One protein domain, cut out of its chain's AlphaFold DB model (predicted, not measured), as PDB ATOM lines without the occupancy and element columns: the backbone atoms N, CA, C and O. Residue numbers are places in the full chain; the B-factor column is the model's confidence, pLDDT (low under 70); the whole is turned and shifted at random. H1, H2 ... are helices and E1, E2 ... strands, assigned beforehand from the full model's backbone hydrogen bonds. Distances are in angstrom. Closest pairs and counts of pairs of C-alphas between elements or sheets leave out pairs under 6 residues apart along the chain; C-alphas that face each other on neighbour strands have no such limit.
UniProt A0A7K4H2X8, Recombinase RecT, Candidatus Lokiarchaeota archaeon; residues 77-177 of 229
ATOM      1  N   GLY A  77      28.582 -45.107  20.321       91.44
ATOM      2  CA  GLY A  77      29.205 -43.820  19.981       91.44
ATOM      3  C   GLY A  77      29.329 -42.824  21.148       91.44
ATOM      4  O   GLY A  77      30.193 -41.944  21.123       91.44
ATOM      5  N   ASP A  78      28.523 -42.962  22.204       91.81
ATOM      6  CA  ASP A  78      28.689 -42.171  23.436       91.81
ATOM      7  C   ASP A  78      29.889 -42.634  24.262       91.81
ATOM      8  O   ASP A  78      30.660 -41.809  24.755       91.81
ATOM      9  N   ALA A  79      30.106 -43.947  24.352       93.19
ATOM     10  CA  ALA A  79      31.276 -44.510  25.012       93.19
ATOM     11  C   ALA A  79      32.563 -44.142  24.265       93.19
ATOM     12  O   ALA A  79      33.561 -43.796  24.895       93.19
ATOM     13  N   GLN A  80      32.520 -44.131  22.929       93.81
ATOM     14  CA  GLN A  80      33.631 -43.673  22.092       93.81
ATOM     15  C   GLN A  80      34.024 -42.227  22.426       93.81
ATOM     16  O   GLN A  80      35.199 -41.934  22.648       93.81
ATOM     17  N   LEU A  81      33.040 -41.327  22.517       94.12
ATOM     18  CA  LEU A  81      33.279 -39.937  22.894       94.12
ATOM     19  C   LEU A  81      33.794 -39.819  24.337       94.12
ATOM     20  O   LEU A  81      34.722 -39.051  24.587       94.12
ATOM     21  N   SER A  82      33.239 -40.593  25.272       93.31
ATOM     22  CA  SER A  82      33.686 -40.609  26.670       93.31
ATOM     23  C   SER A  82      35.152 -41.028  26.801       93.31
ATOM     24  O   SER A  82      35.907 -40.391  27.532       93.31
ATOM     25  N   LEU A  83      35.574 -42.066  26.073       92.31
ATOM     26  CA  LEU A  83      36.967 -42.519  26.051       92.31
ATOM     27  C   LEU A  83      37.896 -41.414  25.549       92.31
ATOM     28  O   LEU A  83      38.899 -41.099  26.193       92.31
ATOM     29  N   VAL A  84      37.519 -40.763  24.449       93.62
ATOM     30  CA  VAL A  84      38.282 -39.648  23.883       93.62
ATOM     31  C   VAL A  84      38.384 -38.481  24.866       93.62
ATOM     32  O   VAL A  84      39.486 -37.977  25.083       93.62
ATOM     33  N   GLN A  85      37.290 -38.081  25.513       93.88
ATOM     34  CA  GLN A  85      37.313 -36.999  26.504       93.88
ATOM     35  C   GLN A  85      38.195 -37.341  27.712       93.88
ATOM     36  O   GLN A  85      38.944 -36.491  28.188       93.88
ATOM     37  N   SER A  86      38.179 -38.598  28.161       91.06
ATOM     38  CA  SER A  86      39.007 -39.063  29.282       91.06
ATOM     39  C   SER A  86      40.497 -39.220  28.953       91.06
ATOM     40  O   SER A  86      41.315 -39.372  29.855       91.06
ATOM     41  N   SER A  87      40.879 -39.158  27.673       91.06
ATOM     42  CA  SER A  87      42.254 -39.424  27.229       91.06
ATOM     43  C   SER A  87      43.275 -38.342  27.593       91.06
ATOM     44  O   SER A  87      44.476 -38.549  27.418       91.06
ATOM     45  N   GLY A  88      42.811 -37.157  28.004       92.25
ATOM     46  CA  GLY A  88      43.659 -35.978  28.195       92.25
ATOM     47  C   GLY A  88      44.211 -35.375  26.896       92.25
ATOM     48  O   GLY A  88      45.025 -34.461  26.960       92.25
ATOM     49  N   LYS A  89      43.793 -35.867  25.719       92.81
ATOM     50  CA  LYS A  89      44.181 -35.328  24.399       92.81
ATOM     51  C   LYS A  89      43.050 -34.571  23.702       92.81
ATOM     52  O   LYS A  89      43.245 -34.046  22.610       92.81
ATOM     53  N   TYR A  90      41.866 -34.544  24.299       95.62
ATOM     54  CA  TYR A  90      40.675 -33.896  23.762       95.62
ATOM     55  C   TYR A  90      40.662 -32.396  24.099       95.62
ATOM     56  O   TYR A  90      40.893 -32.033  25.248       95.62
ATOM     57  N   GLU A  91      40.384 -31.537  23.110       95.81
ATOM     58  CA  GLU A  91      40.253 -30.083  23.305       95.81
ATOM     59  C   GLU A  91      38.780 -29.658  23.279       95.81
ATOM     60  O   GLU A  91      38.258 -29.154  24.271       95.81
ATOM     61  N   TYR A  92      38.084 -29.898  22.163       96.12
ATOM     62  CA  TYR A  92      36.646 -29.653  22.058       96.12
ATOM     63  C   TYR A  92      35.983 -30.529  20.988       96.12
ATOM     64  O   TYR A  92      36.637 -31.154  20.145       96.12
ATOM     65  N   HIS A  93      34.651 -30.537  21.001       96.88
ATOM     66  CA  HIS A  93      33.840 -30.952  19.870       96.88
ATOM     67  C   HIS A  93      32.644 -30.018  19.691       96.88
ATOM     68  O   HIS A  93      32.230 -29.325  20.622       96.88
ATOM     69  N   LYS A  94      32.074 -30.020  18.490       97.06
ATOM     70  CA  LYS A  94      30.851 -29.298  18.151       97.06
ATOM     71  C   LYS A  94      30.013 -30.147  17.207       97.06
ATOM     72  O   LYS A  94      30.519 -30.679  16.224       97.06
ATOM     73  N   THR A  95      28.722 -30.247  17.507       96.62
ATOM     74  CA  THR A  95      27.735 -30.857  16.610       96.62
ATOM     75  C   THR A  95      26.866 -29.753  16.025       96.62
ATOM     76  O   THR A  95      26.327 -28.935  16.771       96.62
ATOM     77  N   SER A  96      26.714 -29.723  14.707       96.88
ATOM     78  CA  SER A  96      25.816 -28.805  14.006       96.88
ATOM     79  C   SER A  96      25.014 -29.536  12.936       96.88
ATOM     80  O   SER A  96      25.362 -30.639  12.519       96.88
ATOM     81  N   TYR A  97      23.927 -28.914  12.494       96.62
ATOM     82  CA  TYR A  97      23.079 -29.428  11.426       96.62
ATOM     83  C   TYR A  97      22.971 -28.372  10.333       96.62
ATOM     84  O   TYR A  97      22.831 -27.186  10.635       96.62
ATOM     85  N   GLU A  98      23.044 -28.802   9.081       95.75
ATOM     86  CA  GLU A  98      22.945 -27.946   7.898       95.75
ATOM     87  C   GLU A  98      21.895 -28.534   6.943       95.75
ATOM     88  O   GLU A  98      21.767 -29.753   6.840       95.75
ATOM     89  N   GLY A  99      21.142 -27.679   6.246       94.19
ATOM     90  CA  GLY A  99      20.073 -28.089   5.324       94.19
ATOM     91  C   GLY A  99      18.674 -28.123   5.951       94.19
ATOM     92  O   GLY A  99      18.478 -27.775   7.117       94.19
ATOM     93  N   GLU A 100      17.684 -28.534   5.158       93.81
ATOM     94  CA  GLU A 100      16.269 -28.544   5.549       93.81
ATOM     95  C   GLU A 100      15.810 -29.973   5.840       93.81
ATOM     96  O   GLU A 100      15.889 -30.850   4.989       93.81
ATOM     97  N   PHE A 101      15.314 -30.235   7.047       91.75
ATOM     98  CA  PHE A 101      14.843 -31.569   7.414       91.75
ATOM     99  C   PHE A 101      13.398 -31.801   6.931       91.75
ATOM    100  O   PHE A 101      12.566 -30.936   7.206       91.75
ATOM    101  N   PRO A 102      13.041 -32.969   6.350       90.12
ATOM    102  CA  PRO A 102      13.839 -34.185   6.131       90.12
ATOM    103  C   PRO A 102      14.339 -34.347   4.678       90.12
ATOM    104  O   PRO A 102      14.304 -35.452   4.134       90.12
ATOM    105  N   ASN A 103      14.773 -33.268   4.025       94.19
ATOM    106  CA  ASN A 103      15.263 -33.326   2.648       94.19
ATOM    107  C   ASN A 103      16.652 -33.977   2.575       94.19
ATOM    108  O   ASN A 103      17.420 -33.970   3.535       94.19
ATOM    109  N   ASP A 104      17.012 -34.492   1.399       93.44
ATOM    110  CA  ASP A 104      18.280 -35.206   1.178       93.44
ATOM    111  C   ASP A 104      19.531 -34.350   1.426       93.44
ATOM    112  O   ASP A 104      20.601 -34.886   1.711       93.44
ATOM    113  N   ASN A 105      19.385 -33.022   1.367       93.38
ATOM    114  CA  ASN A 105      20.447 -32.064   1.666       93.38
ATOM    115  C   ASN A 105      20.706 -31.876   3.170       93.38
ATOM    116  O   ASN A 105      21.706 -31.253   3.531       93.38
ATOM    117  N   PHE A 106      19.829 -32.382   4.043       96.12
ATOM    118  CA  PHE A 106      20.013 -32.278   5.481       96.12
ATOM    119  C   PHE A 106      21.175 -33.164   5.920       96.12
ATOM    120  O   PHE A 106      21.186 -34.374   5.673       96.12
ATOM    121  N   LYS A 107      22.140 -32.566   6.614       96.38
ATOM    122  CA  LYS A 107      23.339 -33.244   7.101       96.38
ATOM    123  C   LYS A 107      23.678 -32.854   8.528       96.38
ATOM    124  O   LYS A 107      23.516 -31.708   8.945       96.38
ATOM    125  N   ALA A 108      24.160 -33.838   9.278       97.19
ATOM    126  CA  ALA A 108      24.790 -33.616  10.568       97.19
ATOM    127  C   ALA A 108      26.294 -33.453  10.354       97.19
ATOM    128  O   ALA A 108      26.904 -34.238   9.631       97.19
ATOM    129  N   LYS A 109      26.884 -32.454  10.999       97.62
ATOM    130  CA  LYS A 109      28.312 -32.155  10.968       97.62
ATOM    131  C   LYS A 109      28.865 -32.283  12.379       97.62
ATOM    132  O   LYS A 109      28.305 -31.720  13.322       97.62
ATOM    133  N   PHE A 110      29.955 -33.023  12.513       97.81
ATOM    134  CA  PHE A 110      30.682 -33.172  13.759       97.81
ATOM    135  C   PHE A 110      32.112 -32.694  13.568       97.81
ATOM    136  O   PHE A 110      32.835 -33.160  12.687       97.81
ATOM    137  N   GLU A 111      32.499 -31.753  14.409       97.25
ATOM    138  CA  GLU A 111      33.826 -31.169  14.460       97.25
ATOM    139  C   GLU A 111      34.471 -31.565  15.779       97.25
ATOM    140  O   GLU A 111      33.847 -31.446  16.834       97.25
ATOM    141  N   THR A 112      35.712 -32.034  15.741       96.88
ATOM    142  CA  THR A 112      36.486 -32.305  16.949       96.88
ATOM    143  C   THR A 112      37.916 -31.842  16.795       96.88
ATOM    144  O   THR A 112      38.519 -31.953  15.725       96.88
ATOM    145  N   LYS A 113      38.471 -31.329  17.888       95.81
ATOM    146  CA  LYS A 113      39.856 -30.899  17.944       95.81
ATOM    147  C   LYS A 113      40.594 -31.633  19.048       95.81
ATOM    148  O   LYS A 113      40.120 -31.778  20.178       95.81
ATOM    149  N   ARG A 114      41.783 -32.086  18.678       94.94
ATOM    150  CA  ARG A 114      42.763 -32.692  19.564       94.94
ATOM    151  C   ARG A 114      43.747 -31.624  20.029       94.94
ATOM    152  O   ARG A 114      44.184 -30.802  19.226       94.94
ATOM    153  N   ILE A 115      44.145 -31.696  21.295       93.06
ATOM    154  CA  ILE A 115      45.193 -30.846  21.861       93.06
ATOM    155  C   ILE A 115      46.465 -31.009  21.020       93.06
ATOM    156  O   ILE A 115      46.859 -32.128  20.682       93.06
ATOM    157  N   ASN A 116      47.107 -29.890  20.691       89.06
ATOM    158  CA  ASN A 116      48.290 -29.807  19.825       89.06
ATOM    159  C   ASN A 116      48.057 -30.183  18.347       89.06
ATOM    160  O   ASN A 116      49.025 -30.250  17.589       89.06
ATOM    161  N   SER A 117      46.811 -30.391  17.901       90.06
ATOM    162  CA  SER A 117      46.496 -30.432  16.467       90.06
ATOM    163  C   SER A 117      46.333 -29.017  15.918       90.06
ATOM    164  O   SER A 117      45.699 -28.172  16.555       90.06
ATOM    165  N   LYS A 118      46.886 -28.763  14.725       85.81
ATOM    166  CA  LYS A 118      46.747 -27.467  14.040       85.81
ATOM    167  C   LYS A 118      45.307 -27.228  13.587       85.81
ATOM    168  O   LYS A 118      44.752 -26.177  13.878       85.81
ATOM    169  N   GLU A 119      44.708 -28.230  12.950       92.50
ATOM    170  CA  GLU A 119      43.366 -28.147  12.376       92.50
ATOM    171  C   GLU A 119      42.397 -29.107  13.086       92.50
ATOM    172  O   GLU A 119      42.817 -30.187  13.535       92.50
ATOM    173  N   PRO A 120      41.109 -28.732  13.212       95.25
ATOM    174  CA  PRO A 120      40.068 -29.641  13.661       95.25
ATOM    175  C   PRO A 120      39.729 -30.662  12.569       95.25
ATOM    176  O   PRO A 120      39.801 -30.385  11.372       95.25
ATOM    177  N   VAL A 121      39.303 -31.850  12.991       96.50
ATOM    178  CA  VAL A 121      38.750 -32.867  12.094       96.50
ATOM    179  C   VAL A 121      37.246 -32.664  12.014       96.50
ATOM    180  O   VAL A 121      36.554 -32.629  13.033       96.50
ATOM    181  N   ILE A 122      36.743 -32.555  10.790       97.19
ATOM    182  CA  ILE A 122      35.331 -32.327  10.499       97.19
ATOM    183  C   ILE A 122      34.833 -33.472   9.630       97.19
ATOM    184  O   ILE A 122      35.399 -33.745   8.571       97.19
ATOM    185  N   LYS A 123      33.745 -34.114  10.054       97.25
ATOM    186  CA  LYS A 123      33.011 -35.086   9.241       97.25
ATOM    187  C   LYS A 123      31.538 -34.745   9.209       97.25
ATOM    188  O   LYS A 123      30.992 -34.165  10.145       97.25
ATOM    189  N   GLU A 124      30.899 -35.128   8.118       96.81
ATOM    190  CA  GLU A 124      29.478 -34.927   7.903       96.81
ATOM    191  C   GLU A 124      28.814 -36.207   7.414       96.81
ATOM    192  O   GLU A 124      29.462 -37.074   6.829       96.81
ATOM    193  N   PHE A 125      27.522 -36.331   7.700       96.31
ATOM    194  CA  PHE A 125      26.702 -37.439   7.237       96.31
ATOM    195  C   PHE A 125      25.296 -36.934   6.911       96.31
ATOM    196  O   PHE A 125      24.637 -36.312   7.755       96.31
ATOM    197  N   SER A 126      24.861 -37.155   5.670       96.56
ATOM    198  CA  SER A 126      23.593 -36.638   5.149       96.56
ATOM    199  C   SER A 126      22.467 -37.671   5.170       96.56
ATOM    200  O   SER A 126      22.694 -38.877   5.299       96.56
ATOM    201  N   ILE A 127      21.226 -37.205   4.997       95.62
ATOM    202  CA  ILE A 127      20.078 -38.091   4.746       95.62
ATOM    203  C   ILE A 127      20.290 -38.890   3.453       95.62
ATOM    204  O   ILE A 127      19.957 -40.077   3.416       95.62
ATOM    205  N   ALA A 128      20.893 -38.292   2.419       94.88
ATOM    206  CA  ALA A 128      21.233 -39.005   1.189       94.88
ATOM    207  C   ALA A 128      22.184 -40.186   1.451       94.88
ATOM    208  O   ALA A 128      21.975 -41.275   0.915       94.88
ATOM    209  N   ASP A 129      23.188 -40.006   2.311       93.19
ATOM    210  CA  ASP A 129      24.123 -41.077   2.680       93.19
ATOM    211  C   ASP A 129      23.438 -42.154   3.528       93.19
ATOM    212  O   ASP A 129      23.633 -43.345   3.292       93.19
ATOM    213  N   ALA A 130      22.555 -41.758   4.453       93.62
ATOM    214  CA  ALA A 130      21.755 -42.697   5.241       93.62
ATOM    215  C   ALA A 130      20.832 -43.566   4.367       93.62
ATOM    216  O   ALA A 130      20.649 -44.752   4.651       93.62
ATOM    217  N   LYS A 131      20.258 -42.995   3.299       93.56
ATOM    218  CA  LYS A 131      19.461 -43.737   2.310       93.56
ATOM    219  C   LYS A 131      20.326 -44.705   1.507       93.56
ATOM    220  O   LYS A 131      19.950 -45.863   1.377       93.56
ATOM    221  N   LYS A 132      21.500 -44.267   1.030       91.81
ATOM    222  CA  LYS A 132      22.461 -45.136   0.320       91.81
ATOM    223  C   LYS A 132      22.929 -46.315   1.177       91.81
ATOM    224  O   LYS A 132      23.117 -47.403   0.652       91.81
ATOM    225  N   ALA A 133      23.080 -46.105   2.483       89.19
ATOM    226  CA  ALA A 133      23.465 -47.136   3.444       89.19
ATOM    227  C   ALA A 133      22.290 -48.016   3.932       89.19
ATOM    228  O   ALA A 133      22.473 -48.817   4.845       89.19
ATOM    229  N   ASN A 134      21.077 -47.865   3.377       91.12
ATOM    230  CA  ASN A 134      19.863 -48.581   3.807       91.12
ATOM    231  C   ASN A 134      19.526 -48.418   5.307       91.12
ATOM    232  O   ASN A 134      18.944 -49.301   5.939       91.12
ATOM    233  N   LEU A 135      19.889 -47.273   5.892       90.69
ATOM    234  CA  LEU A 135      19.634 -46.945   7.299       90.69
ATOM    235  C   LEU A 135      18.364 -46.116   7.473       90.69
ATOM    236  O   LEU A 135      17.679 -46.207   8.493       90.69
ATOM    237  N   TRP A 136      18.037 -45.301   6.471       91.75
ATOM    238  CA  TRP A 136      16.865 -44.441   6.518       91.75
ATOM    239  C   TRP A 136      15.568 -45.257   6.572       91.75
ATOM    240  O   TRP A 136      15.328 -46.113   5.726       91.75
ATOM    241  N   GLY A 137      14.718 -44.987   7.566       87.19
ATOM    242  CA  GLY A 137      13.460 -45.718   7.765       87.19
ATOM    243  C   GLY A 137      13.620 -47.121   8.361       87.19
ATOM    244  O   GLY A 137      12.625 -47.827   8.518       87.19
ATOM    245  N   LYS A 138      14.840 -47.532   8.738       89.25
ATOM    246  CA  LYS A 138      15.055 -48.777   9.481       89.25
ATOM    247  C   LYS A 138      14.293 -48.719  10.808       89.25
ATOM    248  O   LYS A 138      14.358 -47.723  11.541       89.25
ATOM    249  N   ALA A 139      13.560 -49.788  11.117       89.19
ATOM    250  CA  ALA A 139      12.787 -49.878  12.350       89.19
ATOM    251  C   ALA A 139      13.697 -49.699  13.579       89.19
ATOM    252  O   ALA A 139      14.793 -50.256  13.645       89.19
ATOM    253  N   GLY A 140      13.230 -48.919  14.554       89.06
ATOM    254  CA  GLY A 140      13.996 -48.555  15.746       89.06
ATOM    255  C   GLY A 140      14.455 -47.099  15.717       89.06
ATOM    256  O   GLY A 140      13.726 -46.216  15.261       89.06
ATOM    257  N   THR A 141      15.660 -46.837  16.227       89.69
ATOM    258  CA  THR A 141      16.135 -45.473  16.515       89.69
ATOM    259  C   THR A 141      16.308 -44.600  15.272       89.69
ATOM    260  O   THR A 141      16.174 -43.383  15.358       89.69
ATOM    261  N   TRP A 142      16.516 -45.200  14.099       91.19
ATOM    262  CA  TRP A 142      16.526 -44.484  12.819       91.19
ATOM    263  C   TRP A 142      15.161 -43.901  12.441       91.19
ATOM    264  O   TRP A 142      15.104 -42.887  11.754       91.19
ATOM    265  N   THR A 143      14.067 -44.495  12.923       91.94
ATOM    266  CA  THR A 143      12.707 -43.978  12.719       91.94
ATOM    267  C   THR A 143      12.314 -42.987  13.815       91.94
ATOM    268  O   THR A 143      11.733 -41.945  13.523       91.94
ATOM    269  N   THR A 144      12.642 -43.272  15.081       93.69
ATOM    270  CA  THR A 144      12.233 -42.417  16.213       93.69
ATOM    271  C   THR A 144      13.128 -41.190  16.403       93.69
ATOM    272  O   THR A 144      12.637 -40.120  16.758       93.69
ATOM    273  N   HIS A 145      14.432 -41.312  16.141       93.75
ATOM    274  CA  HIS A 145      15.431 -40.261  16.362       93.75
ATOM    275  C   HIS A 145      16.445 -40.139  15.200       93.75
ATOM    276  O   HIS A 145      17.659 -40.185  15.424       93.75
ATOM    277  N   PRO A 146      15.991 -39.905  13.950       94.06
ATOM    278  CA  PRO A 146      16.860 -39.867  12.767       94.06
ATOM    279  C   PRO A 146      17.968 -38.808  12.849       94.06
ATOM    280  O   PRO A 146      19.115 -39.089  12.515       94.06
ATOM    281  N   LYS A 147      17.668 -37.595  13.341       94.69
ATOM    282  CA  LYS A 147      18.665 -36.509  13.460       94.69
ATOM    283  C   LYS A 147      19.841 -36.893  14.359       94.69
ATOM    284  O   LYS A 147      20.985 -36.567  14.065       94.69
ATOM    285  N   VAL A 148      19.540 -37.601  15.444       93.81
ATOM    286  CA  VAL A 148      20.535 -38.075  16.404       93.81
ATOM    287  C   VAL A 148      21.388 -39.179  15.775       93.81
ATOM    288  O   VAL A 148      22.606 -39.160  15.900       93.81
ATOM    289  N   MET A 149      20.782 -40.096  15.021       94.31
ATOM    290  CA  MET A 149      21.524 -41.148  14.316       94.31
ATOM    291  C   MET A 149      22.493 -40.591  13.260       94.31
ATOM    292  O   MET A 149      23.637 -41.040  13.178       94.31
ATOM    293  N   LEU A 150      22.093 -39.549  12.521       95.62
ATOM    294  CA  LEU A 150      22.995 -38.847  11.597       95.62
ATOM    295  C   LEU A 150      24.212 -38.257  12.328       95.62
ATOM    296  O   LEU A 150      25.340 -38.370  11.846       95.62
ATOM    297  N   SER A 151      24.009 -37.655  13.505       95.62
ATOM    298  CA  SER A 151      25.117 -37.078  14.276       95.62
ATOM    299  C   SER A 151      26.019 -38.140  14.905       95.62
ATOM    300  O   SER A 151      27.229 -37.926  14.965       95.62
ATOM    301  N   TYR A 152      25.491 -39.303  15.307       95.19
ATOM    302  CA  TYR A 152      26.314 -40.445  15.728       95.19
ATOM    303  C   TYR A 152      27.234 -40.933  14.603       95.19
ATOM    304  O   TYR A 152      28.425 -41.111  14.851       95.19
ATOM    305  N   LYS A 153      26.724 -41.077  13.372       94.88
ATOM    306  CA  LYS A 153      27.540 -41.465  12.208       94.88
ATOM    307  C   LYS A 153      28.661 -40.462  11.937       94.88
ATOM    308  O   LYS A 153      29.828 -40.845  11.892       94.88
ATOM    309  N   ALA A 154      28.329 -39.173  11.828       96.19
ATOM    310  CA  ALA A 154      29.326 -38.123  11.602       96.19
ATOM    311  C   ALA A 154      30.390 -38.091  12.716       96.19
ATOM    312  O   ALA A 154      31.588 -37.996  12.447       96.19
ATOM    313  N   ARG A 155      29.958 -38.233  13.974       96.31
ATOM    314  CA  ARG A 155      30.840 -38.304  15.144       96.31
ATOM    315  C   ARG A 155      31.792 -39.490  15.089       96.31
ATOM    316  O   ARG A 155      32.977 -39.298  15.342       96.31
ATOM    317  N   ALA A 156      31.302 -40.687  14.782       95.00
ATOM    318  CA  ALA A 156      32.129 -41.888  14.760       95.00
ATOM    319  C   ALA A 156      33.307 -41.744  13.788       95.00
ATOM    320  O   ALA A 156      34.455 -41.968  14.177       95.00
ATOM    321  N   PHE A 157      33.034 -41.257  12.573       95.00
ATOM    322  CA  PHE A 157      34.066 -41.002  11.568       95.00
ATOM    323  C   PHE A 157      35.079 -39.947  12.022       95.00
ATOM    324  O   PHE A 157      36.284 -40.144  11.870       95.00
ATOM    325  N   ALA A 158      34.613 -38.841  12.609       96.12
ATOM    326  CA  ALA A 158      35.495 -37.770  13.071       96.12
ATOM    327  C   ALA A 158      36.393 -38.221  14.230       96.12
ATOM    328  O   ALA A 158      37.594 -37.954  14.230       96.12
ATOM    329  N   LEU A 159      35.830 -38.937  15.208       95.38
ATOM    330  CA  LEU A 159      36.582 -39.441  16.356       95.38
ATOM    331  C   LEU A 159      37.603 -40.503  15.939       95.38
ATOM    332  O   LEU A 159      38.722 -40.491  16.450       95.38
ATOM    333  N   ARG A 160      37.255 -41.398  15.004       93.38
ATOM    334  CA  ARG A 160      38.170 -42.442  14.517       93.38
ATOM    335  C   ARG A 160      39.367 -41.859  13.771       93.38
ATOM    336  O   ARG A 160      40.471 -42.377  13.908       93.38
ATOM    337  N   GLU A 161      39.167 -40.769  13.037       93.94
ATOM    338  CA  GLU A 161      40.249 -40.058  12.352       93.94
ATOM    339  C   GLU A 161      41.107 -39.226  13.319       93.94
ATOM    340  O   GLU A 161      42.333 -39.316  13.286       93.94
ATOM    341  N   ALA A 162      40.495 -38.466  14.232       94.38
ATOM    342  CA  ALA A 162      41.225 -37.583  15.148       94.38
ATOM    343  C   ALA A 162      41.959 -38.323  16.289       94.38
ATOM    344  O   ALA A 162      43.006 -37.872  16.771       94.38
ATOM    345  N   PHE A 163      41.411 -39.456  16.739       94.12
ATOM    346  CA  PHE A 163      41.831 -40.168  17.952       94.12
ATOM    347  C   PHE A 163      42.069 -41.666  17.704       94.12
ATOM    348  O   PHE A 163      41.763 -42.508  18.552       94.12
ATOM    349  N   ALA A 164      42.647 -42.003  16.545       91.44
ATOM    350  CA  ALA A 164      42.965 -43.380  16.160       91.44
ATOM    351  C   ALA A 164      43.840 -44.122  17.193       91.44
ATOM    352  O   ALA A 164      43.671 -45.321  17.402       91.44
ATOM    353  N   ASP A 165      44.735 -43.412  17.886       90.31
ATOM    354  CA  ASP A 165      45.613 -43.963  18.925       90.31
ATOM    355  C   ASP A 165      44.874 -44.363  20.209       90.31
ATOM    356  O   ASP A 165      45.299 -45.288  20.898       90.31
ATOM    357  N   ILE A 166      43.773 -43.682  20.534       91.25
ATOM    358  CA  ILE A 166      42.946 -43.998  21.711       91.25
ATOM    359  C   ILE A 166      41.974 -45.120  21.374       91.25
ATOM    360  O   ILE A 166      41.800 -46.047  22.161       91.25
ATOM    361  N   LEU A 167      41.360 -45.040  20.194       90.19
ATOM    362  CA  LEU A 167      40.339 -45.989  19.777       90.19
ATOM    363  C   LEU A 167      40.917 -47.293  19.237       90.19
ATOM    364  O   LEU A 167      40.175 -48.257  19.155       90.19
ATOM    365  N   LYS A 168      42.208 -47.355  18.886       86.81
ATOM    366  CA  LYS A 168      42.920 -48.593  18.512       86.81
ATOM    367  C   LYS A 168      42.197 -49.431  17.438       86.81
ATOM    368  O   LYS A 168      42.220 -50.655  17.482       86.81
ATOM    369  N   GLY A 169      41.547 -48.769  16.478       85.62
ATOM    370  CA  GLY A 169      40.807 -49.431  15.395       85.62
ATOM    371  C   GLY A 169      39.393 -49.899  15.755       85.62
ATOM    372  O   GLY A 169      38.754 -50.565  14.951       85.62
ATOM    373  N   ILE A 170      38.883 -49.544  16.934       89.06
ATOM    374  CA  ILE A 170      37.523 -49.885  17.351       89.06
ATOM    375  C   ILE A 170      36.524 -48.997  16.632       89.06
ATOM    376  O   ILE A 170      36.627 -47.767  16.652       89.06
ATOM    377  N   HIS A 171      35.531 -49.646  16.044       92.06
ATOM    378  CA  HIS A 171      34.410 -48.982  15.412       92.06
ATOM    379  C   HIS A 171      33.274 -48.769  16.406       92.06
ATOM    380  O   HIS A 171      33.063 -49.560  17.339       92.06
ATOM    381  N   SER A 172      32.505 -47.708  16.176       93.00
ATOM    382  CA  SER A 172      31.218 -47.607  16.853       93.00
ATOM    383  C   SER A 172      30.211 -48.576  16.251       93.00
ATOM    384  O   SER A 172      30.250 -48.897  15.060       93.00
ATOM    385  N   LYS A 173      29.254 -48.994  17.073       92.38
ATOM    386  CA  LYS A 173      28.095 -49.756  16.617       92.38
ATOM    387  C   LYS A 173      27.343 -48.999  15.522       92.38
ATOM    388  O   LYS A 173      26.922 -49.605  14.541       92.38
ATOM    389  N   GLU A 174      27.186 -47.684  15.680       91.50
ATOM    390  CA  GLU A 174      26.503 -46.848  14.700       91.50
ATOM    391  C   GLU A 174      27.272 -46.803  13.385       91.50
ATOM    392  O   GLU A 174      26.641 -46.928  12.348       91.50
ATOM    393  N   GLU A 175      28.604 -46.684  13.392       89.88
ATOM    394  CA  GLU A 175      29.451 -46.733  12.188       89.88
ATOM    395  C   GLU A 175      29.270 -48.043  11.421       89.88
ATOM    396  O   GLU A 175      28.938 -47.994  10.242       89.88
ATOM    397  N   MET A 176      29.359 -49.187  12.103       88.62
ATOM    398  CA  MET A 176      29.233 -50.503  11.462       88.62
ATOM    399  C   MET A 176      27.810 -50.842  11.012       88.62
ATOM    400  O   MET A 176      27.603 -51.759  10.217       88.62
ATOM    401  N   GLU A 177      26.793 -50.142  11.515       86.44
ATOM    402  CA  GLU A 177      25.422 -50.398  11.095       86.44
ATOM    403  C   GLU A 177      25.231 -50.036   9.614       86.44
ATOM    404  O   GLU A 177      25.427 -48.889   9.213       86.44
TER     405      GLU A 177
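AT A GLANCE: This is residues 77 to 177 of the 229 residues of the protein "Recombinase RecT" of Candidatus Lokiarchaeota archaeon (UniProt A0A7K4H2X8). A three-stranded sheet is a wall with one long helix, H4, over one face and the opposite face bare; H1 packs on H4 on the same face, making two layers, helices on one face of a sheet. Short H2 and H3 lie near one end of H4, H5 packs on H1, and H6 folds back onto H4. The 101 printed residues run H1 E1 E2 E3 H2 H3 H4 H5 H6, mixed helices and strands, with the antiparallel sheet E1 - E2 - E3 a meander, each strand the neighbour of the one before. The whole is compact, radius of gyration of the C-alphas 13.6 A, yet elongated, spanning 38 by 24 by 19 A.

IN THESE COORDINATES: H1, residues 77 to 86, begins at C-alpha 77 (29.205, -43.820, 19.981) and is 14.3 A long. E1 is residues 90 to 98, 24.5 A; E2, 107 to 114, 23.1 A; E3, 121 to 126, 17.1 A. H2 is residues 127 to 132, H3 141 to 144. H4, residues 146 to 162, spans 24.6 A. H5 is residues 164 to 167; H6, 173 to 176, ends at C-alpha 176 (29.233, -50.503, 11.462).

HOW THE PARTS SIT: Hairpin E1 and E2 has N 94 and O 111 at 2.8 A; hairpin E2 and E3 has N 110 and O 123 at 2.8 A. H4 is over E2 and E3 at a height over the sheet of 6.6 A; the C-alphas of Glu 124 and Ala 154, the closest of E3 and H4, are 4.9 A apart. With residues 152 to 159 alone, H4 touches H1 at a steep tilt of 41 degrees, the same way, closest C-alphas Gly 77 and Tyr 152, 6.2 A. H6 touches H4, closest C-alphas Lys 153 and Glu 175, 5.6 A. H5 touches H1, closest C-alphas Val 84 and Ile 166, 6.7 A. H2 only grazes the sheet; H3 is close to H4 but not clearly touching, closest C-alphas Trp 142 and Met 149, 6.2 A. In H1, H2 and H4 every O i to N i+4 pair is within hydrogen-bond range; H3, H5 and H6 are too short for one.

THE WHOLE: The farthest C-alphas, of Asn 116 and Ala 139, are 41.5 A apart. The printed part has no cut, no link is long, and no printed residue is under 70 in pLDDT.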